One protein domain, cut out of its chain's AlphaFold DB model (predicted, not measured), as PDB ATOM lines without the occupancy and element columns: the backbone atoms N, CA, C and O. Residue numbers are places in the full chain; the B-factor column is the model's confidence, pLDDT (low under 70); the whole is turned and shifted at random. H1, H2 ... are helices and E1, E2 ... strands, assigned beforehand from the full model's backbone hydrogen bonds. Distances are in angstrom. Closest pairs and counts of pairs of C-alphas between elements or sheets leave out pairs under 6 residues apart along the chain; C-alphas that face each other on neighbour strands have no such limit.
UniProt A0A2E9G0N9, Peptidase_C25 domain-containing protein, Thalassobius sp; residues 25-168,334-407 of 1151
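Overview. This is residues 25 to 168 and 334 to 407 of the 1151 residues of the protein "Peptidase_C25 domain-containing protein" of Thalassobius sp (UniProt A0A2E9G0N9). Amid little regular structure, four small antiparallel sheets make a row: E3-E8-E1-E15, E2-E5-E4, E11-E10-E14, E9-E13-E12; hairpin E6-E7 lies to one side and residues 81 to 87 stick out. Under half of the 218 printed residues are in named elements, mostly strand: E1 to E15, with H1 after E2. It is compact, with radius of gyration of the C-alphas 18.7 A and spans 54 by 50 by 29 A.

Along the chain. Find C-alpha 37 at (36.642, -47.342, -42.324), where E1, residues 37 to 42, begins; E2, 46 to 51, H1, 52 to 57, and E8, 144 to 149, 17.0 A long, follow. Past the cut, E14, 385 to 388, ends at (9.576, -42.157, -42.189).

Arrangement. E1 and E8 are antiparallel, with N 38 and O 148 2.9 A apart. The closest C-alphas of E2 and E14, Val 47 and Phe 388, are 7.5 A apart. H1, every O i to N i+4 pair within hydrogen-bond range, only grazes E1's sheet.

Size, cuts and confidence. Residues 169 to 333 are cut out, leaving 20.3 A between C-alphas 168 and 334; confidence is low at 163 to 168.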
ATOM      1  N   SER A  25      40.385 -27.054 -27.121       72.50
ATOM      2  CA  SER A  25      41.286 -28.179 -26.905       72.50
ATOM      3  C   SER A  25      41.150 -29.133 -28.082       72.50
ATOM      4  O   SER A  25      40.179 -29.884 -28.148       72.50
ATOM      5  N   PHE A  26      42.120 -29.108 -28.991       88.12
ATOM      6  CA  PHE A  26      42.157 -30.032 -30.120       88.12
ATOM      7  C   PHE A  26      42.408 -31.476 -29.664       88.12
ATOM      8  O   PHE A  26      43.254 -31.739 -28.797       88.12
ATOM      9  N   ALA A  27      41.726 -32.437 -30.280       91.75
ATOM     10  CA  ALA A  27      41.873 -33.860 -30.033       91.75
ATOM     11  C   ALA A  27      43.303 -34.272 -30.348       91.75
ATOM     12  O   ALA A  27      43.882 -33.890 -31.361       91.75
ATOM     13  N   LYS A  28      43.891 -35.092 -29.476       92.12
ATOM     14  CA  LYS A  28      45.271 -35.580 -29.647       92.12
ATOM     15  C   LYS A  28      45.394 -36.681 -30.701       92.12
ATOM     16  O   LYS A  28      46.505 -37.091 -31.031       92.12
ATOM     17  N   LYS A  29      44.268 -37.255 -31.123       95.12
ATOM     18  CA  LYS A  29      44.216 -38.394 -32.032       95.12
ATOM     19  C   LYS A  29      42.863 -38.439 -32.727       95.12
ATOM     20  O   LYS A  29      41.858 -38.381 -32.029       95.12
ATOM     21  N   SER A  30      42.881 -38.630 -34.043       96.88
ATOM     22  CA  SER A  30      41.676 -38.773 -34.854       96.88
ATOM     23  C   SER A  30      40.961 -40.097 -34.575       96.88
ATOM     24  O   SER A  30      41.602 -41.136 -34.365       96.88
ATOM     25  N   VAL A  31      39.633 -40.091 -34.664       96.00
ATOM     26  CA  VAL A  31      38.793 -41.288 -34.786       96.00
ATOM     27  C   VAL A  31      39.270 -42.178 -35.939       96.00
ATOM     28  O   VAL A  31      39.325 -43.399 -35.783       96.00
ATOM     29  N   LEU A  32      39.709 -41.577 -37.049       97.19
ATOM     30  CA  LEU A  32      40.180 -42.270 -38.252       97.19
ATOM     31  C   LEU A  32      41.600 -42.854 -38.117       97.19
ATOM     32  O   LEU A  32      42.106 -43.491 -39.038       97.19
ATOM     33  N   ALA A  33      42.260 -42.688 -36.966       96.88
ATOM     34  CA  ALA A  33      43.659 -43.088 -36.777       96.88
ATOM     35  C   ALA A  33      43.886 -44.600 -36.725       96.88
ATOM     36  O   ALA A  33      45.019 -45.072 -36.831       96.88
ATOM     37  N   ASN A  34      42.841 -45.372 -36.462       94.31
ATOM     38  CA  ASN A  34      42.871 -46.826 -36.468       94.31
ATOM     39  C   ASN A  34      41.439 -47.293 -36.680       94.31
ATOM     40  O   ASN A  34      40.564 -46.781 -35.992       94.31
ATOM     41  N   GLY A  35      41.204 -48.304 -37.504       92.94
ATOM     42  CA  GLY A  35      39.881 -48.848 -37.795       92.94
ATOM     43  C   GLY A  35      39.824 -49.463 -39.186       92.94
ATOM     44  O   GLY A  35      40.811 -49.450 -39.925       92.94
ATOM     45  N   ASP A  36      38.665 -50.033 -39.496       94.69
ATOM     46  CA  ASP A  36      38.297 -50.451 -40.845       94.69
ATOM     47  C   ASP A  36      37.164 -49.535 -41.307       94.69
ATOM     48  O   ASP A  36      36.013 -49.747 -40.922       94.69
ATOM     49  N   PHE A  37      37.532 -48.453 -42.002       97.06
ATOM     50  CA  PHE A  37      36.642 -47.342 -42.324       97.06
ATOM     51  C   PHE A  37      36.256 -47.319 -43.800       97.06
ATOM     52  O   PHE A  37      37.113 -47.370 -44.683       97.06
ATOM     53  N   TYR A  38      34.963 -47.147 -44.055       97.38
ATOM     54  CA  TYR A  38      34.396 -46.972 -45.388       97.38
ATOM     55  C   TYR A  38      33.672 -45.635 -45.468       97.38
ATOM     56  O   TYR A  38      32.859 -45.325 -44.597       97.38
ATOM     57  N   LYS A  39      33.969 -44.835 -46.493       98.00
ATOM     58  CA  LYS A  39      33.345 -43.526 -46.689       98.00
ATOM     59  C   LYS A  39      32.013 -43.691 -47.422       98.00
ATOM     60  O   LYS A  39      31.895 -44.487 -48.353       98.00
ATOM     61  N   ILE A  40      31.017 -42.923 -47.004       98.38
ATOM     62  CA  ILE A  40      29.696 -42.851 -47.633       98.38
ATOM     63  C   ILE A  40      29.288 -41.386 -47.791       98.38
ATOM     64  O   ILE A  40      29.756 -40.533 -47.035       98.38
ATOM     65  N   ALA A  41      28.423 -41.093 -48.759       98.19
ATOM     66  CA  ALA A  41      27.907 -39.752 -49.013       98.19
ATOM     67  C   ALA A  41      26.376 -39.705 -48.960       98.19
ATOM     68  O   ALA A  41      25.695 -40.681 -49.284       98.19
ATOM     69  N   VAL A  42      25.851 -38.545 -48.569       97.38
ATOM     70  CA  VAL A  42      24.424 -38.210 -48.588       97.38
ATOM     71  C   VAL A  42      24.231 -36.854 -49.266       97.38
ATOM     72  O   VAL A  42      24.957 -35.897 -48.988       97.38
ATOM     73  N   ASP A  43      23.273 -36.778 -50.182       95.75
ATOM     74  CA  ASP A  43      22.941 -35.584 -50.971       95.75
ATOM     75  C   ASP A  43      21.816 -34.747 -50.343       95.75
ATOM     76  O   ASP A  43      21.650 -33.571 -50.654       95.75
ATOM     77  N   SER A  44      21.061 -35.336 -49.420       93.81
ATOM     78  CA  SER A  44      19.893 -34.740 -48.787       93.81
ATOM     79  C   SER A  44      19.819 -35.140 -47.315       93.81
ATOM     80  O   SER A  44      20.390 -36.141 -46.884       93.81
ATOM     81  N   SER A  45      19.160 -34.316 -46.501       95.38
ATOM     82  CA  SER A  45      18.908 -34.681 -45.106       95.38
ATOM     83  C   SER A  45      17.830 -35.762 -45.043       95.38
ATOM     84  O   SER A  45      16.839 -35.681 -45.769       95.38
ATOM     85  N   GLY A  46      17.989 -36.759 -44.175       96.38
ATOM     86  CA  GLY A  46      17.011 -37.833 -44.029       96.38
ATOM     87  C   GLY A  46      17.519 -39.033 -43.233       96.38
ATOM     88  O   GLY A  46      18.664 -39.080 -42.787       96.38
ATOM     89  N   VAL A  47      16.644 -40.021 -43.054       98.25
ATOM     90  CA  VAL A  47      16.992 -41.343 -42.530       98.25
ATOM     91  C   VAL A  47      17.460 -42.234 -43.673       98.25
ATOM     92  O   VAL A  47      16.740 -42.440 -44.652       98.25
ATOM     93  N   TYR A  48      18.656 -42.791 -43.514       98.00
ATOM     94  CA  TYR A  48      19.299 -43.672 -44.480       98.00
ATOM     95  C   TYR A  48      19.403 -45.096 -43.944       98.00
ATOM     96  O   TYR A  48      19.604 -45.315 -42.746       98.00
ATOM     97  N   LYS A  49      19.282 -46.064 -44.853       97.81
ATOM     98  CA  LYS A  49      19.310 -47.497 -44.561       97.81
ATOM     99  C   LYS A  49      20.614 -48.132 -45.031       97.81
ATOM    100  O   LYS A  49      20.973 -48.038 -46.202       97.81
ATOM    101  N   LEU A  50      21.288 -48.828 -44.122       98.12
ATOM    102  CA  LEU A  50      22.384 -49.748 -44.415       98.12
ATOM    103  C   LEU A  50      21.817 -51.164 -44.293       98.12
ATOM    104  O   LEU A  50      21.565 -51.631 -43.183       98.12
ATOM    105  N   ASP A  51      21.556 -51.816 -45.419       97.19
ATOM    106  CA  ASP A  51      21.031 -53.181 -45.481       97.19
ATOM    107  C   ASP A  51      22.064 -54.151 -46.076       97.19
ATOM    108  O   ASP A  51      23.185 -53.775 -46.431       97.19
ATOM    109  N   TYR A  52      21.693 -55.426 -46.158       96.38
ATOM    110  CA  TYR A  52      22.576 -56.485 -46.640       96.38
ATOM    111  C   TYR A  52      23.098 -56.197 -48.058       96.38
ATOM    112  O   TYR A  52      24.293 -56.330 -48.331       96.38
ATOM    113  N   ALA A  53      22.212 -55.741 -48.949       96.50
ATOM    114  CA  ALA A  53      22.545 -55.418 -50.333       96.50
ATOM    115  C   ALA A  53      23.494 -54.214 -50.428       96.50
ATOM    116  O   ALA A  53      24.426 -54.233 -51.232       96.50
ATOM    117  N   PHE A  54      23.309 -53.196 -49.584       97.19
ATOM    118  CA  PHE A  54      24.214 -52.055 -49.499       97.19
ATOM    119  C   PHE A  54      25.655 -52.488 -49.193       97.19
ATOM    120  O   PHE A  54      26.574 -52.124 -49.930       97.19
ATOM    121  N   PHE A  55      25.864 -53.316 -48.163       96.50
ATOM    122  CA  PHE A  55      27.201 -53.811 -47.819       96.50
ATOM    123  C   PHE A  55      27.808 -54.659 -48.945       96.50
ATOM    124  O   PHE A  55      28.970 -54.450 -49.299       96.50
ATOM    125  N   GLN A  56      27.020 -55.541 -49.573       95.25
ATOM    126  CA  GLN A  56      27.480 -56.311 -50.734       95.25
ATOM    127  C   GLN A  56      27.922 -55.412 -51.895       95.25
ATOM    128  O   GLN A  56      28.975 -55.656 -52.485       95.25
ATOM    129  N   ASN A  57      27.161 -54.357 -52.195       95.38
ATOM    130  CA  ASN A  57      27.481 -53.405 -53.261       95.38
ATOM    131  C   ASN A  57      28.759 -52.605 -52.969       95.38
ATOM    132  O   ASN A  57      29.483 -52.258 -53.897       95.38
ATOM    133  N   MET A  58      29.082 -52.370 -51.693       94.38
ATOM    134  CA  MET A  58      30.365 -51.793 -51.271       94.38
ATOM    135  C   MET A  58      31.530 -52.801 -51.280       94.38
ATOM    136  O   MET A  58      32.648 -52.460 -50.889       94.38
ATOM    137  N   GLY A  59      31.297 -54.052 -51.688       94.12
ATOM    138  CA  GLY A  59      32.302 -55.118 -51.663       94.12
ATOM    139  C   GLY A  59      32.598 -55.656 -50.259       94.12
ATOM    140  O   GLY A  59      33.644 -56.268 -50.039       94.12
ATOM    141  N   ILE A  60      31.698 -55.431 -49.299       94.44
ATOM    142  CA  ILE A  60      31.811 -55.884 -47.911       94.44
ATOM    143  C   ILE A  60      30.965 -57.150 -47.765       94.44
ATOM    144  O   ILE A  60      29.782 -57.140 -48.089       94.44
ATOM    145  N   ASN A  61      31.550 -58.249 -47.279       93.81
ATOM    146  CA  ASN A  61      30.792 -59.476 -47.026       93.81
ATOM    147  C   ASN A  61      29.923 -59.301 -45.761       93.81
ATOM    148  O   ASN A  61      30.502 -59.238 -44.672       93.81
ATOM    149  N   PRO A  62      28.578 -59.251 -45.852       93.25
ATOM    150  CA  PRO A  62      27.747 -59.033 -44.675       93.25
ATOM    151  C   PRO A  62      27.708 -60.253 -43.746       93.25
ATOM    152  O   PRO A  62      27.604 -60.080 -42.538       93.25
ATOM    153  N   GLU A  63      27.914 -61.474 -44.261       89.31
ATOM    154  CA  GLU A  63      27.872 -62.723 -43.476       89.31
ATOM    155  C   GLU A  63      28.924 -62.786 -42.356       89.31
ATOM    156  O   GLU A  63      28.813 -63.585 -41.429       89.31
ATOM    157  N   VAL A  64      29.980 -61.969 -42.439       91.00
ATOM    158  CA  VAL A  64      31.008 -61.884 -41.390       91.00
ATOM    159  C   VAL A  64      30.783 -60.710 -40.435       91.00
ATOM    160  O   VAL A  64      31.518 -60.579 -39.452       91.00
ATOM    161  N   LEU A  65      29.806 -59.841 -40.711       93.94
ATOM    162  CA  LEU A  65      29.509 -58.665 -39.902       93.94
ATOM    163  C   LEU A  65      28.709 -59.049 -38.665       93.94
ATOM    164  O   LEU A  65      27.730 -59.782 -38.714       93.94
ATOM    165  N   ASN A  66      29.091 -58.448 -37.542       94.06
ATOM    166  CA  ASN A  66      28.213 -58.376 -36.389       94.06
ATOM    167  C   ASN A  66      27.445 -57.058 -36.466       94.06
ATOM    168  O   ASN A  66      28.062 -55.996 -36.328       94.06
ATOM    169  N   ILE A  67      26.122 -57.111 -36.628       94.56
ATOM    170  CA  ILE A  67      25.291 -55.914 -36.827       94.56
ATOM    171  C   ILE A  67      25.411 -54.902 -35.675       94.56
ATOM    172  O   ILE A  67      25.348 -53.689 -35.863       94.56
ATOM    173  N   ASN A  68      25.701 -55.377 -34.459       94.38
ATOM    174  CA  ASN A  68      25.903 -54.515 -33.298       94.38
ATOM    175  C   ASN A  68      27.277 -53.836 -33.242       94.38
ATOM    176  O   ASN A  68      27.476 -52.997 -32.365       94.38
ATOM    177  N   LYS A  69      28.215 -54.193 -34.125       95.31
ATOM    178  CA  LYS A  69      29.568 -53.617 -34.209       95.31
ATOM    179  C   LYS A  69      29.805 -52.767 -35.457       95.31
ATOM    180  O   LYS A  69      30.947 -52.395 -35.718       95.31
ATOM    181  N   VAL A  70      28.752 -52.476 -36.214       96.75
ATOM    182  CA  VAL A  70      28.767 -51.425 -37.232       96.75
ATOM    183  C   VAL A  70      28.546 -50.094 -36.524       96.75
ATOM    184  O   VAL A  70      27.612 -49.980 -35.725       96.75
ATOM    185  N   ARG A  71      29.412 -49.114 -36.783       97.25
ATOM    186  CA  ARG A  71      29.355 -47.752 -36.224       97.25
ATOM    187  C   ARG A  71      29.406 -46.749 -37.369       97.25
ATOM    188  O   ARG A  71      30.070 -47.021 -38.363       97.25
ATOM    189  N   VAL A  72      28.742 -45.606 -37.227       97.81
ATOM    190  CA  VAL A  72      28.770 -44.529 -38.228       97.81
ATOM    191  C   VAL A  72      29.317 -43.274 -37.573       97.81
ATOM    192  O   VAL A  72      28.868 -42.888 -36.499       97.81
ATOM    193  N   PHE A  73      30.280 -42.634 -38.221       97.81
ATOM    194  CA  PHE A  73      30.893 -41.392 -37.778       97.81
ATOM    195  C   PHE A  73      30.660 -40.284 -38.792       97.81
ATOM    196  O   PHE A  73      30.708 -40.531 -39.991       97.81
ATOM    197  N   GLY A  74      30.438 -39.065 -38.331       96.62
ATOM    198  CA  GLY A  74      30.251 -37.920 -39.208       96.62
ATOM    199  C   GLY A  74      29.616 -36.752 -38.481       96.62
ATOM    200  O   GLY A  74      28.918 -36.932 -37.481       96.62
ATOM    201  N   ASN A  75      29.873 -35.558 -38.996       94.94
ATOM    202  CA  ASN A  75      29.381 -34.319 -38.412       94.94
ATOM    203  C   ASN A  75      28.152 -33.807 -39.176       94.94
ATOM    204  O   ASN A  75      27.974 -34.124 -40.359       94.94
ATOM    205  N   PRO A  76      27.312 -32.974 -38.534       90.50
ATOM    206  CA  PRO A  76      26.214 -32.300 -39.213       90.50
ATOM    207  C   PRO A  76      26.677 -31.555 -40.475       90.50
ATOM    208  O   PRO A  76      27.829 -31.111 -40.583       90.50
ATOM    209  N   GLY A  77      25.754 -31.443 -41.428       88.50
ATOM    210  CA  GLY A  77      25.930 -30.712 -42.679       88.50
ATOM    211  C   GLY A  77      26.074 -29.200 -42.506       88.50
ATOM    212  O   GLY A  77      26.127 -28.681 -41.389       88.50
ATOM    213  N   GLY A  78      26.122 -28.491 -43.630       92.31
ATOM    214  CA  GLY A  78      26.404 -27.060 -43.709       92.31
ATOM    215  C   GLY A  78      27.888 -26.736 -43.900       92.31
ATOM    216  O   GLY A  78      28.774 -27.591 -43.765       92.31
ATOM    217  N   MET A  79      28.154 -25.467 -44.208       93.56
ATOM    218  CA  MET A  79      29.510 -24.916 -44.245       93.56
ATOM    219  C   MET A  79      30.083 -24.794 -42.833       93.56
ATOM    220  O   MET A  79      29.354 -24.566 -41.860       93.56
ATOM    221  N   LEU A  80      31.400 -24.938 -42.719       94.50
ATOM    222  CA  LEU A  80      32.091 -24.704 -41.459       94.50
ATOM    223  C   LEU A  80      32.045 -23.214 -41.082       94.50
ATOM    224  O   LEU A  80      32.081 -22.342 -41.954       94.50
ATOM    225  N   PRO A  81      31.985 -22.886 -39.780       93.00
ATOM    226  CA  PRO A  81      32.013 -21.499 -39.353       93.00
ATOM    227  C   PRO A  81      33.404 -20.895 -39.588       93.00
ATOM    228  O   PRO A  81      34.406 -21.382 -39.057       93.00
ATOM    229  N   GLN A  82      33.437 -19.797 -40.342       92.06
ATOM    230  CA  GLN A  82      34.647 -19.020 -40.604       92.06
ATOM    231  C   GLN A  82      35.313 -18.389 -39.356       92.06
ATOM    232  O   GLN A  82      36.532 -18.493 -39.279       92.06
ATOM    233  N   PRO A  83      34.592 -17.771 -38.383       92.56
ATOM    234  CA  PRO A  83      35.223 -17.169 -37.196       92.56
ATOM    235  C   PRO A  83      36.036 -18.196 -36.416       92.56
ATOM    236  O   PRO A  83      35.519 -19.281 -36.177       92.56
ATOM    237  N   ASN A  84      37.242 -17.876 -35.958       91.94
ATOM    238  CA  ASN A  84      38.160 -18.833 -35.331       91.94
ATOM    239  C   ASN A  84      37.673 -19.333 -33.963       91.94
ATOM    240  O   ASN A  84      37.817 -20.518 -33.663       91.94
ATOM    241  N   ASN A  85      37.008 -18.466 -33.201       90.88
ATOM    242  CA  ASN A  85      36.393 -18.757 -31.901       90.88
ATOM    243  C   ASN A  85      35.006 -19.432 -31.966       90.88
ATOM    244  O   ASN A  85      34.405 -19.726 -30.929       90.88
ATOM    245  N   ALA A  86      34.450 -19.656 -33.162       91.62
ATOM    246  CA  ALA A  86      33.130 -20.264 -33.277       91.62
ATOM    247  C   ALA A  86      33.156 -21.747 -32.884       91.62
ATOM    248  O   ALA A  86      34.085 -22.491 -33.231       91.62
ATOM    249  N   LEU A  87      32.090 -22.190 -32.209       86.25
ATOM    250  CA  LEU A  87      31.908 -23.585 -31.822       86.25
ATOM    251  C   LEU A  87      31.897 -24.482 -33.066       86.25
ATOM    252  O   LEU A  87      31.162 -24.240 -34.023       86.25
ATOM    253  N   ARG A  88      32.688 -25.552 -33.017       88.00
ATOM    254  CA  ARG A  88      32.731 -26.598 -34.037       88.00
ATOM    255  C   ARG A  88      33.071 -27.934 -33.394       88.00
ATOM    256  O   ARG A  88      33.668 -27.967 -32.318       88.00
ATOM    257  N   TYR A  89      32.707 -29.014 -34.068       88.56
ATOM    258  CA  TYR A  89      33.213 -30.334 -33.719       88.56
ATOM    259  C   TYR A  89      34.679 -30.406 -34.119       88.56
ATOM    260  O   TYR A  89      35.032 -30.063 -35.245       88.56
ATOM    261  N   ASP A  90      35.514 -30.784 -33.165       87.56
ATOM    262  CA  ASP A  90      36.955 -30.868 -33.362       87.56
ATOM    263  C   ASP A  90      37.362 -32.119 -34.162       87.56
ATOM    264  O   ASP A  90      38.266 -32.028 -34.976       87.56
ATOM    265  N   ASP A  91      36.648 -33.238 -34.000       93.81
ATOM    266  CA  ASP A  91      36.811 -34.482 -34.772       93.81
ATOM    267  C   ASP A  91      35.417 -35.079 -35.083       93.81
ATOM    268  O   ASP A  91      34.386 -34.496 -34.724       93.81
ATOM    269  N   LEU A  92      35.353 -36.228 -35.760       95.56
ATOM    270  CA  LEU A  92      34.101 -36.884 -36.152       95.56
ATOM    271  C   LEU A  92      33.297 -37.418 -34.954       95.56
ATOM    272  O   LEU A  92      33.799 -38.198 -34.140       95.56
ATOM    273  N   LEU A  93      32.006 -37.085 -34.899       94.75
ATOM    274  CA  LEU A  93      31.070 -37.636 -33.915       94.75
ATOM    275  C   LEU A  93      30.602 -39.046 -34.290       94.75
ATOM    276  O   LEU A  93      30.320 -39.318 -35.455       94.75
ATOM    277  N   GLU A  94      30.445 -39.928 -33.301       96.31
ATOM    278  CA  GLU A  94      29.695 -41.177 -33.483       96.31
ATOM    279  C   GLU A  94      28.194 -40.873 -33.549       96.31
ATOM    280  O   GLU A  94      27.653 -40.195 -32.679       96.31
ATOM    281  N   ASN A  95      27.528 -41.383 -34.582       97.31
ATOM    282  CA  ASN A  95      26.096 -41.225 -34.800       97.31
ATOM    283  C   ASN A  95      25.358 -42.425 -34.201       97.31
ATOM    284  O   ASN A  95      25.751 -43.578 -34.408       97.31
ATOM    285  N   HIS A  96      24.277 -42.156 -33.474       97.94
ATOM    286  CA  HIS A  96      23.460 -43.199 -32.862       97.94
ATOM    287  C   HIS A  96      22.661 -43.960 -33.923       97.94
ATOM    288  O   HIS A  96      22.080 -43.369 -34.835       97.94
ATOM    289  N   LEU A  97      22.608 -45.286 -33.782       98.31
ATOM    290  CA  LEU A  97      22.036 -46.181 -34.788       98.31
ATOM    291  C   LEU A  97      20.765 -46.872 -34.292       98.31
ATOM    292  O   LEU A  97      20.713 -47.383 -33.171       98.31
ATOM    293  N   TRP A  98      19.762 -46.979 -35.157       97.81
ATOM    294  CA  TRP A  98      18.665 -47.923 -34.973       97.81
ATOM    295  C   TRP A  98      19.027 -49.236 -35.655       97.81
ATOM    296  O   TRP A  98      19.366 -49.249 -36.834       97.81
ATOM    297  N   VAL A  99      18.980 -50.340 -34.916       96.81
ATOM    298  CA  VAL A  99      19.378 -51.656 -35.425       96.81
ATOM    299  C   VAL A  99      18.196 -52.603 -35.382       96.81
ATOM    300  O   VAL A  99      17.637 -52.843 -34.312       96.81
ATOM    301  N   TYR A 100      17.844 -53.131 -36.551       96.56
ATOM    302  CA  TYR A 100      16.830 -54.156 -36.723       96.56
ATOM    303  C   TYR A 100      17.509 -55.480 -37.073       96.56
ATOM    304  O   TYR A 100      18.107 -55.611 -38.139       96.56
ATOM    305  N   ASP A 101      17.420 -56.422 -36.140       95.62
ATOM    306  CA  ASP A 101      17.923 -57.793 -36.241       95.62
ATOM    307  C   ASP A 101      16.699 -58.720 -36.160       95.62
ATOM    308  O   ASP A 101      16.070 -58.847 -35.101       95.62
ATOM    309  N   ALA A 102      16.295 -59.273 -37.304       94.06
ATOM    310  CA  ALA A 102      15.016 -59.949 -37.498       94.06
ATOM    311  C   ALA A 102      14.909 -61.247 -36.683       94.06
ATOM    312  O   ALA A 102      13.825 -61.612 -36.218       94.06
ATOM    313  N   ASN A 103      16.031 -61.946 -36.491       93.44
ATOM    314  CA  ASN A 103      16.091 -63.235 -35.799       93.44
ATOM    315  C   ASN A 103      16.853 -63.173 -34.453       93.44
ATOM    316  O   ASN A 103      16.874 -64.163 -33.713       93.44
ATOM    317  N   ASN A 104      17.407 -62.006 -34.106       92.75
ATOM    318  CA  ASN A 104      18.152 -61.704 -32.884       92.75
ATOM    319  C   ASN A 104      19.433 -62.550 -32.706       92.75
ATOM    320  O   ASN A 104      19.824 -62.864 -31.571       92.75
ATOM    321  N   ASN A 105      20.076 -62.962 -33.807       92.19
ATOM    322  CA  ASN A 105      21.309 -63.759 -33.793       92.19
ATOM    323  C   ASN A 105      22.589 -62.902 -33.718       92.19
ATOM    324  O   ASN A 105      23.633 -63.426 -33.317       92.19
ATOM    325  N   LYS A 106      22.487 -61.581 -33.946       92.75
ATOM    326  CA  LYS A 106      23.572 -60.579 -34.000       92.75
ATOM    327  C   LYS A 106      24.487 -60.658 -35.222       92.75
ATOM    328  O   LYS A 106      25.445 -59.871 -35.269       92.75
ATOM    329  N   ASP A 107      24.244 -61.585 -36.129       92.88
ATOM    330  CA  ASP A 107      24.874 -61.609 -37.443       92.88
ATOM    331  C   ASP A 107      24.151 -60.580 -38.336       92.88
ATOM    332  O   ASP A 107      23.220 -59.917 -37.879       92.88
ATOM    333  N   PHE A 108      24.657 -60.309 -39.538       94.25
ATOM    334  CA  PHE A 108      23.992 -59.397 -40.474       94.25
ATOM    335  C   PHE A 108      23.361 -60.223 -41.597       94.25
ATOM    336  O   PHE A 108      24.006 -60.503 -42.610       94.25
ATOM    337  N   ASP A 109      22.107 -60.624 -41.409       94.38
ATOM    338  CA  ASP A 109      21.345 -61.434 -42.355       94.38
ATOM    339  C   ASP A 109      20.604 -60.584 -43.403       94.38
ATOM    340  O   ASP A 109      20.537 -59.357 -43.337       94.38
ATOM    341  N   ALA A 110      20.023 -61.247 -44.407       94.19
ATOM    342  CA  ALA A 110      19.373 -60.593 -45.547       94.19
ATOM    343  C   ALA A 110      18.152 -59.721 -45.182       94.19
ATOM    344  O   ALA A 110      17.807 -58.819 -45.945       94.19
ATOM    345  N   GLU A 111      17.489 -59.996 -44.054       93.94
ATOM    346  CA  GLU A 111      16.331 -59.230 -43.561       93.94
ATOM    347  C   GLU A 111      16.722 -58.119 -42.571       93.94
ATOM    348  O   GLU A 111      15.871 -57.318 -42.172       93.94
ATOM    349  N   ASP A 112      17.999 -58.054 -42.188       96.31
ATOM    350  CA  ASP A 112      18.492 -57.115 -41.191       96.31
ATOM    351  C   ASP A 112      18.888 -55.779 -41.817       96.31
ATOM    352  O   ASP A 112      19.284 -55.679 -42.985       96.31
ATOM    353  N   TYR A 113      18.796 -54.718 -41.016       97.25
ATOM    354  CA  TYR A 113      19.207 -53.390 -41.444       97.25
ATOM    355  C   TYR A 113      19.559 -52.473 -40.274       97.25
ATOM    356  O   TYR A 113      19.141 -52.645 -39.125       97.25
ATOM    357  N   ILE A 114      20.318 -51.434 -40.604       98.25
ATOM    358  CA  ILE A 114      20.672 -50.338 -39.713       98.25
ATOM    359  C   ILE A 114      20.118 -49.047 -40.302       98.25
ATOM    360  O   ILE A 114      20.286 -48.790 -41.492       98.25
ATOM    361  N   LEU A 115      19.490 -48.223 -39.469       98.38
ATOM    362  CA  LEU A 115      19.067 -46.876 -39.834       98.38
ATOM    363  C   LEU A 115      19.847 -45.837 -39.030       98.38
ATOM    364  O   LEU A 115      20.124 -46.031 -37.844       98.38
ATOM    365  N   PHE A 116      20.145 -44.713 -39.666       98.06
ATOM    366  CA  PHE A 116      20.722 -43.538 -39.021       98.06
ATOM    367  C   PHE A 116      20.196 -42.275 -39.694       98.06
ATOM    368  O   PHE A 116      19.792 -42.307 -40.858       98.06
ATOM    369  N   TYR A 117      20.176 -41.171 -38.952       98.06
ATOM    370  CA  TYR A 117      19.836 -39.867 -39.506       98.06
ATOM    371  C   TYR A 117      21.103 -39.168 -39.995       98.06
ATOM    372  O   TYR A 117      22.136 -39.202 -39.326       98.06
ATOM    373  N   ALA A 118      21.020 -38.542 -41.163       96.69
ATOM    374  CA  ALA A 118      22.119 -37.815 -41.768       96.69
ATOM    375  C   ALA A 118      21.633 -36.456 -42.273       96.69
ATOM    376  O   ALA A 118      20.545 -36.348 -42.836       96.69
ATOM    377  N   HIS A 119      22.449 -35.420 -42.098       95.06
ATOM    378  CA  HIS A 119      22.239 -34.132 -42.750       95.06
ATOM    379  C   HIS A 119      22.862 -34.153 -44.141       95.06
ATOM    380  O   HIS A 119      24.008 -34.588 -44.286       95.06
ATOM    381  N   GLY A 120      22.144 -33.599 -45.118       95.44
ATOM    382  CA  GLY A 120      22.690 -33.226 -46.419       95.44
ATOM    383  C   GLY A 120      23.708 -32.080 -46.313       95.44
ATOM    384  O   GLY A 120      24.062 -31.651 -45.213       95.44
ATOM    385  N   PRO A 121      24.220 -31.571 -47.442       94.94
ATOM    386  CA  PRO A 121      25.262 -30.543 -47.446       94.94
ATOM    387  C   PRO A 121      24.786 -29.178 -46.933       94.94
ATOM    388  O   PRO A 121      25.602 -28.430 -46.393       94.94
ATOM    389  N   ASP A 122      23.500 -28.867 -47.083       94.69
ATOM    390  CA  ASP A 122      22.922 -27.548 -46.824       94.69
ATOM    391  C   ASP A 122      22.458 -27.366 -45.377       94.69
ATOM    392  O   ASP A 122      22.279 -28.328 -44.627       94.69
ATOM    393  N   LYS A 123      22.217 -26.110 -44.984       92.25
ATOM    394  CA  LYS A 123      21.734 -25.766 -43.643       92.25
ATOM    395  C   LYS A 123      20.413 -25.010 -43.712       92.25
ATOM    396  O   LYS A 123      20.314 -24.020 -44.423       92.25
ATOM    397  N   VAL A 124      19.424 -25.437 -42.928       91.38
ATOM    398  CA  VAL A 124      18.158 -24.710 -42.737       91.38
ATOM    399  C   VAL A 124      18.152 -24.085 -41.344       91.38
ATOM    400  O   VAL A 124      18.460 -24.759 -40.362       91.38
ATOM    401  N   SER A 125      17.799 -22.806 -41.246       90.81
ATOM    402  CA  SER A 125      17.701 -22.075 -39.976       90.81
ATOM    403  C   SER A 125      16.495 -21.143 -39.962       90.81
ATOM    404  O   SER A 125      16.042 -20.700 -41.013       90.81
ATOM    405  N   TYR A 126      15.968 -20.858 -38.771       90.44
ATOM    406  CA  TYR A 126      14.921 -19.853 -38.592       90.44
ATOM    407  C   TYR A 126      15.548 -18.456 -38.555       90.44
ATOM    408  O   TYR A 126      16.443 -18.214 -37.743       90.44
ATOM    409  N   ASP A 127      15.106 -17.572 -39.445       91.38
ATOM    410  CA  ASP A 127      15.466 -16.158 -39.461       91.38
ATOM    411  C   ASP A 127      14.449 -15.398 -38.597       91.38
ATOM    412  O   ASP A 127      13.259 -15.370 -38.905       91.38
ATOM    413  N   GLU A 128      14.904 -14.839 -37.473       89.56
ATOM    414  CA  GLU A 128      14.033 -14.127 -36.526       89.56
ATOM    415  C   GLU A 128      13.623 -12.732 -37.047       89.56
ATOM    416  O   GLU A 128      12.636 -12.186 -36.570       89.56
ATOM    417  N   GLU A 129      14.340 -12.147 -38.019       88.88
ATOM    418  CA  GLU A 129      13.986 -10.850 -38.623       88.88
ATOM    419  C   GLU A 129      12.907 -11.020 -39.702       88.88
ATOM    420  O   GLU A 129      11.922 -10.283 -39.726       88.88
ATOM    421  N   LYS A 130      13.060 -12.035 -40.559       89.12
ATOM    422  CA  LYS A 130      12.077 -12.408 -41.594       89.12
ATOM    423  C   LYS A 130      11.010 -13.393 -41.100       89.12
ATOM    424  O   LYS A 130      10.222 -13.886 -41.904       89.12
ATOM    425  N   GLU A 131      11.017 -13.721 -39.806       89.25
ATOM    426  CA  GLU A 131      10.131 -14.671 -39.110       89.25
ATOM    427  C   GLU A 131       9.813 -15.963 -39.899       89.25
ATOM    428  O   GLU A 131       8.717 -16.533 -39.786       89.25
ATOM    429  N   MET A 132      10.766 -16.462 -40.688       91.69
ATOM    430  CA  MET A 132      10.604 -17.623 -41.565       91.69
ATOM    431  C   MET A 132      11.870 -18.475 -41.615       91.69
ATOM    432  O   MET A 132      12.964 -18.026 -41.278       91.69
ATOM    433  N   PHE A 133      11.739 -19.730 -42.033       92.25
ATOM    434  CA  PHE A 133      12.904 -20.557 -42.330       92.25
ATOM    435  C   PHE A 133      13.580 -20.075 -43.613       92.25
ATOM    436  O   PHE A 133      12.914 -19.715 -44.580       92.25
ATOM    437  N   LEU A 134      14.908 -20.117 -43.616       92.75
ATOM    438  CA  LEU A 134      15.747 -19.923 -44.790       92.75
ATOM    439  C   LEU A 134      16.738 -21.078 -44.898       92.75
ATOM    440  O   LEU A 134      17.108 -21.709 -43.900       92.75
ATOM    441  N   LYS A 135      17.177 -21.345 -46.126       93.81
ATOM    442  CA  LYS A 135      18.214 -22.325 -46.425       93.81
ATOM    443  C   LYS A 135      19.470 -21.588 -46.874       93.81
ATOM    444  O   LYS A 135      19.409 -20.710 -47.722       93.81
ATOM    445  N   GLN A 136      20.601 -21.989 -46.313       92.50
ATOM    446  CA  GLN A 136      21.923 -21.661 -46.811       92.50
ATOM    447  C   GLN A 136      22.415 -22.843 -47.652       92.50
ATOM    448  O   GLN A 136      22.741 -23.901 -47.096       92.50
ATOM    449  N   THR A 137      22.450 -22.662 -48.975       93.62
ATOM    450  CA  THR A 137      23.115 -23.600 -49.887       93.62
ATOM    451  C   THR A 137      24.608 -23.658 -49.546       93.62
ATOM    452  O   THR A 137      25.245 -22.641 -49.257       93.62
ATOM    453  N   ASN A 138      25.175 -24.861 -49.499       95.25
ATOM    454  CA  ASN A 138      26.594 -25.045 -49.222       95.25
ATOM    455  C   ASN A 138      27.429 -24.645 -50.436       95.25
ATOM    456  O   ASN A 138      27.268 -25.263 -51.473       95.25
ATOM    457  N   LEU A 139      28.360 -23.700 -50.310       94.50
ATOM    458  CA  LEU A 139      29.148 -23.201 -51.448       94.50
ATOM    459  C   LEU A 139      30.155 -24.214 -52.011       94.50
ATOM    460  O   LEU A 139      30.598 -24.086 -53.146       94.50
ATOM    461  N   TYR A 140      30.551 -25.213 -51.222       94.75
ATOM    462  CA  TYR A 140      31.740 -26.017 -51.508       94.75
ATOM    463  C   TYR A 140      31.439 -27.478 -51.850       94.75
ATOM    464  O   TYR A 140      32.282 -28.164 -52.432       94.75
ATOM    465  N   ALA A 141      30.271 -27.992 -51.459       94.31
ATOM    466  CA  ALA A 141      29.964 -29.413 -51.578       94.31
ATOM    467  C   ALA A 141      28.483 -29.680 -51.867       94.31
ATOM    468  O   ALA A 141      27.607 -29.116 -51.223       94.31
ATOM    469  N   ASN A 142      28.227 -30.638 -52.764       93.94
ATOM    470  CA  ASN A 142      26.885 -31.153 -53.083       93.94
ATOM    471  C   ASN A 142      26.489 -32.372 -52.234       93.94
ATOM    472  O   ASN A 142      25.423 -32.955 -52.410       93.94
ATOM    473  N   SER A 143      27.362 -32.813 -51.329       96.44
ATOM    474  CA  SER A 143      27.092 -33.940 -50.442       96.44
ATOM    475  C   SER A 143      27.785 -33.749 -49.104       96.44
ATOM    476  O   SER A 143      28.855 -33.139 -49.019       96.44
ATOM    477  N   ASN A 144      27.182 -34.304 -48.062       97.31
ATOM    478  CA  ASN A 144      27.832 -34.515 -46.779       97.31
ATOM    479  C   ASN A 144      28.359 -35.955 -46.698       97.31
ATOM    480  O   ASN A 144      27.813 -36.842 -47.354       97.31
ATOM    481  N   TYR A 145      29.402 -36.206 -45.904       98.06
ATOM    482  CA  TYR A 145      30.013 -37.532 -45.813       98.06
ATOM    483  C   TYR A 145      30.049 -38.063 -44.388       98.06
ATOM    484  O   TYR A 145      30.192 -37.324 -43.414       98.06
ATOM    485  N   TYR A 146      29.945 -39.385 -44.310       98.19
ATOM    486  CA  TYR A 146      29.995 -40.174 -43.090       98.19
ATOM    487  C   TYR A 146      30.941 -41.365 -43.302       98.19
ATOM    488  O   TYR A 146      31.299 -41.707 -44.431       98.19
ATOM    489  N   PHE A 147      31.357 -42.001 -42.214       98.31
ATOM    490  CA  PHE A 147      32.348 -43.070 -42.205       98.31
ATOM    491  C   PHE A 147      31.836 -44.256 -41.394       98.31
ATOM    492  O   PHE A 147      31.537 -44.127 -40.209       98.31
ATOM    493  N   ILE A 148      31.751 -45.423 -42.024       97.81
ATOM    494  CA  ILE A 148      31.345 -46.669 -41.380       97.81
ATOM    495  C   ILE A 148      32.588 -47.352 -40.812       97.81
ATOM    496  O   ILE A 148      33.490 -47.681 -41.576       97.81
ATOM    497  N   GLU A 149      32.632 -47.599 -39.501       96.94
ATOM    498  CA  GLU A 149      33.652 -48.444 -38.865       96.94
ATOM    499  C   GLU A 149      33.098 -49.849 -38.617       96.94
ATOM    500  O   GLU A 149      32.007 -50.009 -38.059       96.94
ATOM    501  N   LEU A 150      33.885 -50.871 -38.958       94.00
ATOM    502  CA  LEU A 150      33.534 -52.272 -38.729       94.00
ATOM    503  C   LEU A 150      34.358 -52.928 -37.598       94.00
ATOM    504  O   LEU A 150      35.494 -52.560 -37.296       94.00
ATOM    505  N   PHE A 151      33.774 -53.960 -36.978       84.25
ATOM    506  CA  PHE A 151      34.420 -54.981 -36.128       84.25
ATOM    507  C   PHE A 151      35.029 -54.571 -34.775       84.25
ATOM    508  O   PHE A 151      35.392 -55.458 -33.994       84.25
ATOM    509  N   LYS A 152      35.111 -53.283 -34.427       80.75
ATOM    510  CA  LYS A 152      35.766 -52.850 -33.179       80.75
ATOM    511  C   LYS A 152      34.896 -52.949 -31.929       80.75
ATOM    512  O   LYS A 152      35.133 -53.783 -31.052       80.75
ATOM    513  N   ARG A 153      33.950 -52.021 -31.791       89.88
ATOM    514  CA  ARG A 153      33.165 -51.783 -30.571       89.88
ATOM    515  C   ARG A 153      31.685 -51.808 -30.906       89.88
ATOM    516  O   ARG A 153      31.319 -51.746 -32.071       89.88
ATOM    517  N   LYS A 154      30.851 -51.953 -29.877       93.38
ATOM    518  CA  LYS A 154      29.406 -51.835 -30.059       93.38
ATOM    519  C   LYS A 154      29.061 -50.400 -30.455       93.38
ATOM    520  O   LYS A 154      29.687 -49.495 -29.912       93.38
ATOM    521  N   SER A 155      28.101 -50.227 -31.360       93.44
ATOM    522  CA  SER A 155      27.550 -48.906 -31.674       93.44
ATOM    523  C   SER A 155      26.668 -48.368 -30.566       93.44
ATOM    524  O   SER A 155      25.926 -49.127 -29.932       93.44
ATOM    525  N   GLU A 156      26.709 -47.048 -30.420       96.12
ATOM    526  CA  GLU A 156      25.689 -46.291 -29.705       96.12
ATOM    527  C   GLU A 156      24.339 -46.401 -30.429       96.12
ATOM    528  O   GLU A 156      24.271 -46.466 -31.663       96.12
ATOM    529  N   LYS A 157      23.252 -46.501 -29.659       96.94
ATOM    530  CA  LYS A 157      21.913 -46.801 -30.186       96.94
ATOM    531  C   LYS A 157      20.963 -45.628 -30.016       96.94
ATOM    532  O   LYS A 157      21.057 -44.873 -29.052       96.94
ATOM    533  N   ILE A 158      20.019 -45.515 -30.943       97.62
ATOM    534  CA  ILE A 158      18.891 -44.590 -30.824       97.62
ATOM    535  C   ILE A 158      18.008 -45.047 -29.663       97.62
ATOM    536  O   ILE A 158      17.528 -46.184 -29.635       97.62
ATOM    537  N   GLU A 159      17.797 -44.157 -28.698       96.00
ATOM    538  CA  GLU A 159      16.911 -44.414 -27.567       96.00
ATOM    539  C   GLU A 159      15.449 -44.179 -27.960       96.00
ATOM    540  O   GLU A 159      15.145 -43.395 -28.857       96.00
ATOM    541  N   THR A 160      14.520 -44.864 -27.291       94.62
ATOM    542  CA  THR A 160      13.082 -44.612 -27.454       94.62
ATOM    543  C   THR A 160      12.574 -43.765 -26.295       94.62
ATOM    544  O   THR A 160      12.803 -44.115 -25.137       94.62
ATOM    545  N   ALA A 161      11.851 -42.688 -26.606       90.69
ATOM    546  CA  ALA A 161      11.267 -41.782 -25.627       90.69
ATOM    547  C   ALA A 161      10.369 -42.523 -24.615       90.69
ATOM    548  O   ALA A 161       9.665 -43.488 -24.942       90.69
ATOM    549  N   SER A 162      10.383 -42.069 -23.359       82.25
ATOM    550  CA  SER A 162       9.572 -42.658 -22.292       82.25
ATOM    551  C   SER A 162       8.073 -42.438 -22.514       82.25
ATOM    552  O   SER A 162       7.634 -41.389 -22.970       82.25
ATOM    553  N   ASN A 163       7.264 -43.434 -22.146       64.69
ATOM    554  CA  ASN A 163       5.811 -43.405 -22.322       64.69
ATOM    555  C   ASN A 163       5.136 -42.427 -21.343       64.69
ATOM    556  O   ASN A 163       5.055 -42.725 -20.149       64.69
ATOM    557  N   LYS A 164       4.532 -41.350 -21.853       66.12
ATOM    558  CA  LYS A 164       3.413 -40.672 -21.185       66.12
ATOM    559  C   LYS A 164       2.106 -41.026 -21.887       66.12
ATOM    560  O   LYS A 164       2.041 -41.203 -23.097       66.12
ATOM    561  N   SER A 165       1.059 -41.197 -21.093       57.38
ATOM    562  CA  SER A 165      -0.268 -41.545 -21.589       57.38
ATOM    563  C   SER A 165      -0.949 -40.319 -22.203       57.38
ATOM    564  O   SER A 165      -1.156 -39.342 -21.491       57.38
ATOM    565  N   VAL A 166      -1.414 -40.418 -23.456       61.41
ATOM    566  CA  VAL A 166      -2.211 -39.404 -24.198       61.41
ATOM    567  C   VAL A 166      -3.588 -39.110 -23.543       61.41
ATOM    568  O   VAL A 166      -4.402 -38.346 -24.051       61.41
ATOM    569  N   LEU A 167      -3.888 -39.705 -22.379       50.53
ATOM    570  CA  LEU A 167      -5.197 -39.677 -21.699       50.53
ATOM    571  C   LEU A 167      -5.613 -38.324 -21.079       50.53
ATOM    572  O   LEU A 167      -6.610 -38.271 -20.359       50.53
ATOM    573  N   GLN A 168      -4.928 -37.225 -21.383       50.12
ATOM    574  CA  GLN A 168      -5.470 -35.877 -21.204       50.12
ATOM    575  C   GLN A 168      -5.316 -35.137 -22.530       50.12
ATOM    576  O   GLN A 168      -4.221 -34.718 -22.880       50.12
ATOM    577  N   LYS A 334       6.849 -23.738 -29.909       83.31
ATOM    578  CA  LYS A 334       8.012 -23.006 -29.352       83.31
ATOM    579  C   LYS A 334       7.798 -22.546 -27.901       83.31
ATOM    580  O   LYS A 334       8.721 -22.619 -27.098       83.31
ATOM    581  N   GLU A 335       6.576 -22.130 -27.568       80.56
ATOM    582  CA  GLU A 335       6.201 -21.545 -26.266       80.56
ATOM    583  C   GLU A 335       5.567 -22.554 -25.284       80.56
ATOM    584  O   GLU A 335       5.097 -22.180 -24.207       80.56
ATOM    585  N   LYS A 336       5.496 -23.840 -25.652       81.19
ATOM    586  CA  LYS A 336       4.858 -24.895 -24.851       81.19
ATOM    587  C   LYS A 336       5.923 -25.829 -24.273       81.19
ATOM    588  O   LYS A 336       6.826 -26.251 -24.981       81.19
ATOM    589  N   SER A 337       5.778 -26.190 -22.999       79.88
ATOM    590  CA  SER A 337       6.662 -27.143 -22.304       79.88
ATOM    591  C   SER A 337       6.264 -28.613 -22.488       79.88
ATOM    592  O   SER A 337       6.994 -29.509 -22.077       79.88
ATOM    593  N   GLU A 338       5.099 -28.868 -23.083       85.31
ATOM    594  CA  GLU A 338       4.634 -30.198 -23.476       85.31
ATOM    595  C   GLU A 338       3.787 -30.056 -24.748       85.31
ATOM    596  O   GLU A 338       2.872 -29.227 -24.806       85.31
ATOM    597  N   ASN A 339       4.093 -30.856 -25.767       88.12
ATOM    598  CA  ASN A 339       3.459 -30.802 -27.079       88.12
ATOM    599  C   ASN A 339       2.939 -32.186 -27.476       88.12
ATOM    600  O   ASN A 339       3.702 -33.147 -27.540       88.12
ATOM    601  N   THR A 340       1.642 -32.286 -27.771       90.19
ATOM    602  CA  THR A 340       1.032 -33.502 -28.329       90.19
ATOM    603  C   THR A 340       0.907 -33.338 -29.836       90.19
ATOM    604  O   THR A 340       0.229 -32.414 -30.279       90.19
ATOM    605  N   TYR A 341       1.501 -34.237 -30.617       91.75
ATOM    606  CA  TYR A 341       1.401 -34.243 -32.078       91.75
ATOM    607  C   TYR A 341       0.426 -35.321 -32.553       91.75
ATOM    608  O   TYR A 341       0.415 -36.424 -32.005       91.75
ATOM    609  N   GLN A 342      -0.368 -35.009 -33.577       91.62
ATOM    610  CA  GLN A 342      -1.281 -35.930 -34.255       91.62
ATOM    611  C   GLN A 342      -0.879 -36.058 -35.723       91.62
ATOM    612  O   GLN A 342      -0.869 -35.070 -36.452       91.62
ATOM    613  N   LEU A 343      -0.578 -37.281 -36.154       91.88
ATOM    614  CA  LEU A 343      -0.195 -37.613 -37.519       91.88
ATOM    615  C   LEU A 343      -1.234 -38.551 -38.130       91.88
ATOM    616  O   LEU A 343      -1.577 -39.580 -37.547       91.88
ATOM    617  N   THR A 344      -1.709 -38.216 -39.324       90.31
ATOM    618  CA  THR A 344      -2.763 -38.972 -40.017       90.31
ATOM    619  C   THR A 344      -2.198 -39.800 -41.172       90.31
ATOM    620  O   THR A 344      -1.202 -39.432 -41.802       90.31
ATOM    621  N   SER A 345      -2.860 -40.915 -41.497       88.44
ATOM    622  CA  SER A 345      -2.504 -41.795 -42.630       88.44
ATOM    623  C   SER A 345      -1.082 -42.389 -42.588       88.44
ATOM    624  O   SER A 345      -0.570 -42.792 -43.632       88.44
ATOM    625  N   LEU A 346      -0.428 -42.447 -41.421       89.56
ATOM    626  CA  LEU A 346       0.887 -43.084 -41.293       89.56
ATOM    627  C   LEU A 346       0.797 -44.580 -41.643       89.56
ATOM    628  O   LEU A 346      -0.111 -45.258 -41.160       89.56
ATOM    629  N   PRO A 347       1.723 -45.110 -42.460       89.38
ATOM    630  CA  PRO A 347       1.731 -46.522 -42.800       89.38
ATOM    631  C   PRO A 347       2.141 -47.375 -41.596       89.38
ATOM    632  O   PRO A 347       2.774 -46.899 -40.649       89.38
ATOM    633  N   ASP A 348       1.834 -48.669 -41.668       86.25
ATOM    634  CA  ASP A 348       2.317 -49.633 -40.683       86.25
ATOM    635  C   ASP A 348       3.850 -49.577 -40.582       86.25
ATOM    636  O   ASP A 348       4.551 -49.411 -41.582       86.25
ATOM    637  N   GLN A 349       4.361 -49.724 -39.356       89.31
ATOM    638  CA  GLN A 349       5.792 -49.652 -39.023       89.31
ATOM    639  C   GLN A 349       6.454 -48.283 -39.257       89.31
ATOM    640  O   GLN A 349       7.675 -48.179 -39.130       89.31
ATOM    641  N   ALA A 350       5.686 -47.228 -39.552       93.75
ATOM    642  CA  ALA A 350       6.234 -45.880 -39.575       93.75
ATOM    643  C   ALA A 350       6.829 -45.498 -38.214       93.75
ATOM    644  O   ALA A 350       6.329 -45.875 -37.151       93.75
ATOM    645  N   MET A 351       7.898 -44.716 -38.270       95.69
ATOM    646  CA  MET A 351       8.620 -44.211 -37.116       95.69
ATOM    647  C   MET A 351       8.662 -42.688 -37.180       95.69
ATOM    648  O   MET A 351       8.629 -42.095 -38.259       95.69
ATOM    649  N   VAL A 352       8.746 -42.062 -36.009       96.62
ATOM    650  CA  VAL A 352       8.997 -40.627 -35.880       96.62
ATOM    651  C   VAL A 352      10.217 -40.453 -35.001       96.62
ATOM    652  O   VAL A 352      10.233 -40.952 -33.879       96.62
ATOM    653  N   TRP A 353      11.234 -39.758 -35.493       97.75
ATOM    654  CA  TRP A 353      12.413 -39.411 -34.704       97.75
ATOM    655  C   TRP A 353      12.435 -37.917 -34.415       97.75
ATOM    656  O   TRP A 353      12.188 -37.121 -35.318       97.75
ATOM    657  N   ASN A 354      12.752 -37.540 -33.176       96.69
ATOM    658  CA  ASN A 354      13.246 -36.201 -32.868       96.69
ATOM    659  C   ASN A 354      14.711 -36.135 -33.322       96.69
ATOM    660  O   ASN A 354      15.533 -36.954 -32.907       96.69
ATOM    661  N   ILE A 355      14.999 -35.181 -34.203       96.06
ATOM    662  CA  ILE A 355      16.287 -34.963 -34.870       96.06
ATOM    663  C   ILE A 355      16.874 -33.581 -34.552       96.06
ATOM    664  O   ILE A 355      17.827 -33.157 -35.201       96.06
ATOM    665  N   THR A 356      16.370 -32.894 -33.519       93.19
ATOM    666  CA  THR A 356      16.925 -31.612 -33.046       93.19
ATOM    667  C   THR A 356      18.423 -31.727 -32.728       93.19
ATOM    668  O   THR A 356      19.184 -30.785 -32.945       93.19
ATOM    669  N   GLN A 357      18.871 -32.898 -32.257       91.88
ATOM    670  CA  GLN A 357      20.286 -33.268 -32.194       91.88
ATOM    671  C   GLN A 357      20.567 -34.369 -33.229       91.88
ATOM    672  O   GLN A 357      20.358 -35.547 -32.940       91.88
ATOM    673  N   PRO A 358      21.057 -34.033 -34.433       89.44
ATOM    674  CA  PRO A 358      21.069 -34.962 -35.565       89.44
ATOM    675  C   PRO A 358      21.970 -36.192 -35.376       89.44
ATOM    676  O   PRO A 358      21.665 -37.247 -35.918       89.44
ATOM    677  N   GLY A 359      23.054 -36.090 -34.595       91.94
ATOM    678  CA  GLY A 359      23.923 -37.237 -34.282       91.94
ATOM    679  C   GLY A 359      23.376 -38.160 -33.185       91.94
ATOM    680  O   GLY A 359      23.859 -39.280 -33.021       91.94
ATOM    681  N   ILE A 360      22.369 -37.701 -32.435       96.00
ATOM    682  CA  ILE A 360      21.765 -38.401 -31.295       96.00
ATOM    683  C   ILE A 360      20.230 -38.303 -31.406       96.00
ATOM    684  O   ILE A 360      19.579 -37.710 -30.542       96.00
ATOM    685  N   PRO A 361      19.622 -38.824 -32.489       96.81
ATOM    686  CA  PRO A 361      18.177 -38.767 -32.632       96.81
ATOM    687  C   PRO A 361      17.491 -39.652 -31.587       96.81
ATOM    688  O   PRO A 361      18.058 -40.630 -31.090       96.81
ATOM    689  N   VAL A 362      16.240 -39.318 -31.276       97.06
ATOM    690  CA  VAL A 362      15.412 -40.043 -30.304       97.06
ATOM    691  C   VAL A 362      14.163 -40.569 -30.992       97.06
ATOM    692  O   VAL A 362      13.414 -39.814 -31.607       97.06
ATOM    693  N   ASN A 363      13.905 -41.869 -30.866       97.00
ATOM    694  CA  ASN A 363      12.707 -42.491 -31.409       97.00
ATOM    695  C   ASN A 363      11.474 -42.135 -30.567       97.00
ATOM    696  O   ASN A 363      11.366 -42.527 -29.402       97.00
ATOM    697  N   MET A 364      10.524 -41.421 -31.161       95.25
ATOM    698  CA  MET A 364       9.284 -41.022 -30.509       95.25
ATOM    699  C   MET A 364       8.328 -42.205 -30.433       95.25
ATOM    700  O   MET A 364       8.091 -42.928 -31.403       95.25
ATOM    701  N   LYS A 365       7.752 -42.412 -29.251       91.81
ATOM    702  CA  LYS A 365       6.841 -43.527 -29.031       91.81
ATOM    703  C   LYS A 365       5.436 -43.185 -29.524       91.81
ATOM    704  O   LYS A 365       4.719 -42.422 -28.883       91.81
ATOM    705  N   LEU A 366       5.052 -43.792 -30.645       91.06
ATOM    706  CA  LEU A 366       3.734 -43.614 -31.248       91.06
ATOM    707  C   LEU A 366       2.648 -44.401 -30.501       91.06
ATOM    708  O   LEU A 366       2.849 -45.534 -30.054       91.06
ATOM    709  N   SER A 367       1.468 -43.800 -30.409       88.75
ATOM    710  CA  SER A 367       0.236 -44.419 -29.926       88.75
ATOM    711  C   SER A 367      -0.863 -44.242 -30.967       88.75
ATOM    712  O   SER A 367      -1.090 -43.134 -31.438       88.75
ATOM    713  N   ASN A 368      -1.538 -45.330 -31.340       84.75
ATOM    714  CA  ASN A 368      -2.532 -45.302 -32.412       84.75
ATOM    715  C   ASN A 368      -3.950 -45.243 -31.835       84.75
ATOM    716  O   ASN A 368      -4.294 -46.022 -30.942       84.75
ATOM    717  N   SER A 369      -4.782 -44.348 -32.362       80.81
ATOM    718  CA  SER A 369      -6.198 -44.216 -32.007       80.81
ATOM    719  C   SER A 369      -7.004 -43.822 -33.239       80.81
ATOM    720  O   SER A 369      -6.672 -42.847 -33.897       80.81
ATOM    721  N   GLU A 370      -8.074 -44.564 -33.543       77.12
ATOM    722  CA  GLU A 370      -9.019 -44.258 -34.640       77.12
ATOM    723  C   GLU A 370      -8.383 -44.085 -36.043       77.12
ATOM    724  O   GLU A 370      -9.002 -43.510 -36.930       77.12
ATOM    725  N   GLY A 371      -7.189 -44.645 -36.278       78.88
ATOM    726  CA  GLY A 371      -6.466 -44.544 -37.559       78.88
ATOM    727  C   GLY A 371      -5.387 -43.454 -37.604       78.88
ATOM    728  O   GLY A 371      -4.637 -43.401 -38.577       78.88
ATOM    729  N   ASP A 372      -5.259 -42.662 -36.538       87.00
ATOM    730  CA  ASP A 372      -4.226 -41.637 -36.372       87.00
ATOM    731  C   ASP A 372      -3.159 -42.080 -35.365       87.00
ATOM    732  O   ASP A 372      -3.441 -42.852 -34.440       87.00
ATOM    733  N   ALA A 373      -1.940 -41.561 -35.519       90.75
ATOM    734  CA  ALA A 373      -0.845 -41.765 -34.578       90.75
ATOM    735  C   ALA A 373      -0.577 -40.499 -33.760       90.75
ATOM    736  O   ALA A 373      -0.578 -39.386 -34.283       90.75
ATOM    737  N   PHE A 374      -0.284 -40.684 -32.477       91.25
ATOM    738  CA  PHE A 374      -0.006 -39.615 -31.529       91.25
ATOM    739  C   PHE A 374       1.307 -39.855 -30.795       91.25
ATOM    740  O   PHE A 374       1.587 -40.988 -30.385       91.25
ATOM    741  N   PHE A 375       2.058 -38.787 -30.544       92.12
ATOM    742  CA  PHE A 375       3.171 -38.788 -29.594       92.12
ATOM    743  C   PHE A 375       3.198 -37.497 -28.775       92.12
ATOM    744  O   PHE A 375       2.611 -36.487 -29.164       92.12
ATOM    745  N   VAL A 376       3.871 -37.551 -27.626       89.75
ATOM    746  CA  VAL A 376       4.084 -36.408 -26.734       89.75
ATOM    747  C   VAL A 376       5.575 -36.103 -26.687       89.75
ATOM    748  O   VAL A 376       6.376 -37.029 -26.545       89.75
ATOM    749  N   ASP A 377       5.923 -34.826 -26.792       89.06
ATOM    750  CA  ASP A 377       7.266 -34.318 -26.528       89.06
ATOM    751  C   ASP A 377       7.265 -33.337 -25.348       89.06
ATOM    752  O   ASP A 377       6.378 -32.494 -25.225       89.06
ATOM    753  N   GLU A 378       8.263 -33.475 -24.478       86.31
ATOM    754  CA  GLU A 378       8.434 -32.718 -23.229       86.31
ATOM    755  C   GLU A 378       9.634 -31.757 -23.289       86.31
ATOM    756  O   GLU A 378      10.057 -31.223 -22.263       86.31
ATOM    757  N   GLN A 379      10.238 -31.578 -24.468       83.31
ATOM    758  CA  GLN A 379      11.336 -30.638 -24.657       83.31
ATOM    759  C   GLN A 379      10.809 -29.209 -24.840       83.31
ATOM    760  O   GLN A 379       9.812 -28.971 -25.521       83.31
ATOM    761  N   GLU A 380      11.511 -28.244 -24.244       82.75
ATOM    762  CA  GLU A 380      11.259 -26.819 -24.474       82.75
ATOM    763  C   GLU A 380      11.870 -26.361 -25.811       82.75
ATOM    764  O   GLU A 380      12.860 -26.918 -26.297       82.75
ATOM    765  N   GLY A 381      11.303 -25.301 -26.389       85.75
ATOM    766  CA  GLY A 381      11.790 -24.694 -27.625       85.75
ATOM    767  C   GLY A 381      11.316 -25.397 -28.897       85.75
ATOM    768  O   GLY A 381      10.526 -26.340 -28.879       85.75
ATOM    769  N   LEU A 382      11.773 -24.888 -30.043       89.75
ATOM    770  CA  LEU A 382      11.430 -25.458 -31.340       89.75
ATOM    771  C   LEU A 382      12.202 -26.762 -31.555       89.75
ATOM    772  O   LEU A 382      13.431 -26.773 -31.526       89.75
ATOM    773  N   GLN A 383      11.459 -27.833 -31.809       92.31
ATOM    774  CA  GLN A 383      11.999 -29.161 -32.065       92.31
ATOM    775  C   GLN A 383      11.812 -29.528 -33.535       92.31
ATOM    776  O   GLN A 383      10.840 -29.108 -34.174       92.31
ATOM    777  N   GLU A 384      12.740 -30.322 -34.058       93.81
ATOM    778  CA  GLU A 384      12.680 -30.853 -35.411       93.81
ATOM    779  C   GLU A 384      12.492 -32.367 -35.388       93.81
ATOM    780  O   GLU A 384      13.129 -33.089 -34.619       93.81
ATOM    781  N   TYR A 385      11.608 -32.845 -36.256       95.75
ATOM    782  CA  TYR A 385      11.243 -34.245 -36.353       95.75
ATOM    783  C   TYR A 385      11.308 -34.736 -37.789       95.75
ATOM    784  O   TYR A 385      11.146 -33.964 -38.733       95.75
ATOM    785  N   ILE A 386      11.456 -36.047 -37.940       95.88
ATOM    786  CA  ILE A 386      11.292 -36.739 -39.213       95.88
ATOM    787  C   ILE A 386      10.355 -37.929 -39.044       95.88
ATOM    788  O   ILE A 386      10.545 -38.759 -38.153       95.88
ATOM    789  N   ALA A 387       9.336 -38.007 -39.899       95.50
ATOM    790  CA  ALA A 387       8.480 -39.179 -40.034       95.50
ATOM    791  C   ALA A 387       8.924 -39.981 -41.259       95.50
ATOM    792  O   ALA A 387       9.120 -39.415 -42.333       95.50
ATOM    793  N   PHE A 388       9.085 -41.294 -41.113       96.12
ATOM    794  CA  PHE A 388       9.576 -42.157 -42.189       96.12
ATOM    795  C   PHE A 388       9.079 -43.599 -42.035       96.12
ATOM    796  O   PHE A 388       8.613 -44.008 -40.971       96.12
ATOM    797  N   ASN A 389       9.201 -44.387 -43.106       95.12
ATOM    798  CA  ASN A 389       8.978 -45.827 -43.082       95.12
ATOM    799  C   ASN A 389      10.307 -46.543 -43.397       95.12
ATOM    800  O   ASN A 389      10.858 -46.307 -44.474       95.12
ATOM    801  N   PRO A 390      10.814 -47.429 -42.514       95.00
ATOM    802  CA  PRO A 390      12.049 -48.184 -42.755       95.00
ATOM    803  C   PRO A 390      12.113 -48.898 -44.114       95.00
ATOM    804  O   PRO A 390      13.187 -49.026 -44.706       95.00
ATOM    805  N   ALA A 391      10.967 -49.347 -44.641       92.19
ATOM    806  CA  ALA A 391      10.891 -50.055 -45.915       92.19
ATOM    807  C   ALA A 391      11.282 -49.179 -47.119       92.19
ATOM    808  O   ALA A 391      11.810 -49.705 -48.098       92.19
ATOM    809  N   THR A 392      11.058 -47.861 -47.044       92.94
ATOM    810  CA  THR A 392      11.289 -46.910 -48.146       92.94
ATOM    811  C   THR A 392      12.481 -45.978 -47.924       92.94
ATOM    812  O   THR A 392      12.755 -45.138 -48.781       92.94
ATOM    813  N   CYS A 393      13.217 -46.123 -46.814       95.44
ATOM    814  CA  CYS A 393      14.443 -45.361 -46.577       95.44
ATOM    815  C   CYS A 393      15.489 -45.634 -47.678       95.44
ATOM    816  O   CYS A 393      15.762 -46.807 -47.971       95.44
ATOM    817  N   PRO A 394      16.099 -44.587 -48.266       96.50
ATOM    818  CA  PRO A 394      17.141 -44.740 -49.276       96.50
ATOM    819  C   PRO A 394      18.430 -45.312 -48.672       96.50
ATOM    820  O   PRO A 394      18.708 -45.137 -47.483       96.50
ATOM    821  N   ASN A 395      19.252 -45.959 -49.500       97.62
ATOM    822  CA  ASN A 395      20.643 -46.227 -49.138       97.62
ATOM    823  C   ASN A 395      21.484 -44.955 -49.343       97.62
ATOM    824  O   ASN A 395      21.185 -44.175 -50.252       97.62
ATOM    825  N   PRO A 396      22.533 -44.726 -48.537       97.75
ATOM    826  CA  PRO A 396      23.505 -43.684 -48.845       97.75
ATOM    827  C   PRO A 396      24.343 -44.093 -50.065       97.75
ATOM    828  O   PRO A 396      24.358 -45.258 -50.473       97.75
ATOM    829  N   ILE A 397      25.084 -43.147 -50.636       98.19
ATOM    830  CA  ILE A 397      26.014 -43.433 -51.730       98.19
ATOM    831  C   ILE A 397      27.269 -44.076 -51.130       98.19
ATOM    832  O   ILE A 397      28.008 -43.433 -50.381       98.19
ATOM    833  N   GLY A 398      27.510 -45.352 -51.440       96.81
ATOM    834  CA  GLY A 398      28.730 -46.056 -51.048       96.81
ATOM    835  C   GLY A 398      29.933 -45.573 -51.860       96.81
ATOM    836  O   GLY A 398      29.876 -45.570 -53.089       96.81
ATOM    837  N   LEU A 399      31.008 -45.169 -51.181       95.75
ATOM    838  CA  LEU A 399      32.278 -44.800 -51.810       95.75
ATOM    839  C   LEU A 399      33.333 -45.875 -51.506       95.75
ATOM    840  O   LEU A 399      33.047 -47.072 -51.530       95.75
ATOM    841  N   GLU A 400      34.565 -45.461 -51.236       93.31
ATOM    842  CA  GLU A 400      35.703 -46.347 -51.037       93.31
ATOM    843  C   GLU A 400      36.024 -46.613 -49.559       93.31
ATOM    844  O   GLU A 400      35.610 -45.897 -48.638       93.31
ATOM    845  N   LYS A 401      36.823 -47.660 -49.344       95.69
ATOM    846  CA  LYS A 401      37.555 -47.860 -48.096       95.69
ATOM    847  C   LYS A 401      38.648 -46.803 -47.983       95.69
ATOM    848  O   LYS A 401      39.411 -46.623 -48.925       95.69
ATOM    849  N   ILE A 402      38.771 -46.168 -46.821       95.50
ATOM    850  CA  ILE A 402      39.809 -45.160 -46.584       95.50
ATOM    851  C   ILE A 402      40.973 -45.729 -45.772       95.50
ATOM    852  O   ILE A 402      40.806 -46.591 -44.904       95.50
ATOM    853  N   GLU A 403      42.177 -45.232 -46.048       95.69
ATOM    854  CA  GLU A 403      43.340 -45.503 -45.208       95.69
ATOM    855  C   GLU A 403      43.192 -44.825 -43.841       95.69
ATOM    856  O   GLU A 403      42.664 -43.718 -43.728       95.69
ATOM    857  N   ASN A 404      43.731 -45.461 -42.799       97.12
ATOM    858  CA  ASN A 404      43.809 -44.834 -41.483       97.12
ATOM    859  C   ASN A 404      44.674 -43.562 -41.538       97.12
ATOM    860  O   ASN A 404      45.734 -43.533 -42.170       97.12
ATOM    861  N   GLN A 405      44.239 -42.525 -40.829       97.12
ATOM    862  CA  GLN A 405      44.851 -41.196 -40.850       97.12
ATOM    863  C   GLN A 405      44.711 -40.494 -39.499       97.12
ATOM    864  O   GLN A 405      43.788 -40.764 -38.735       97.12
ATOM    865  N   ASN A 406      45.692 -39.662 -39.159       97.69
ATOM    866  CA  ASN A 406      45.757 -39.021 -37.852       97.69
ATOM    867  C   ASN A 406      46.445 -37.658 -37.941       97.69
ATOM    868  O   ASN A 406      47.525 -37.471 -37.371       97.69
ATOM    869  N   LEU A 407      45.841 -36.715 -38.660       97.25
ATOM    870  CA  LEU A 407      46.319 -35.332 -38.719       97.25
ATOM    871  C   LEU A 407      46.267 -34.677 -37.334       97.25
ATOM    872  O   LEU A 407      47.209 -33.992 -36.937       97.25
TER     873      LEU A 407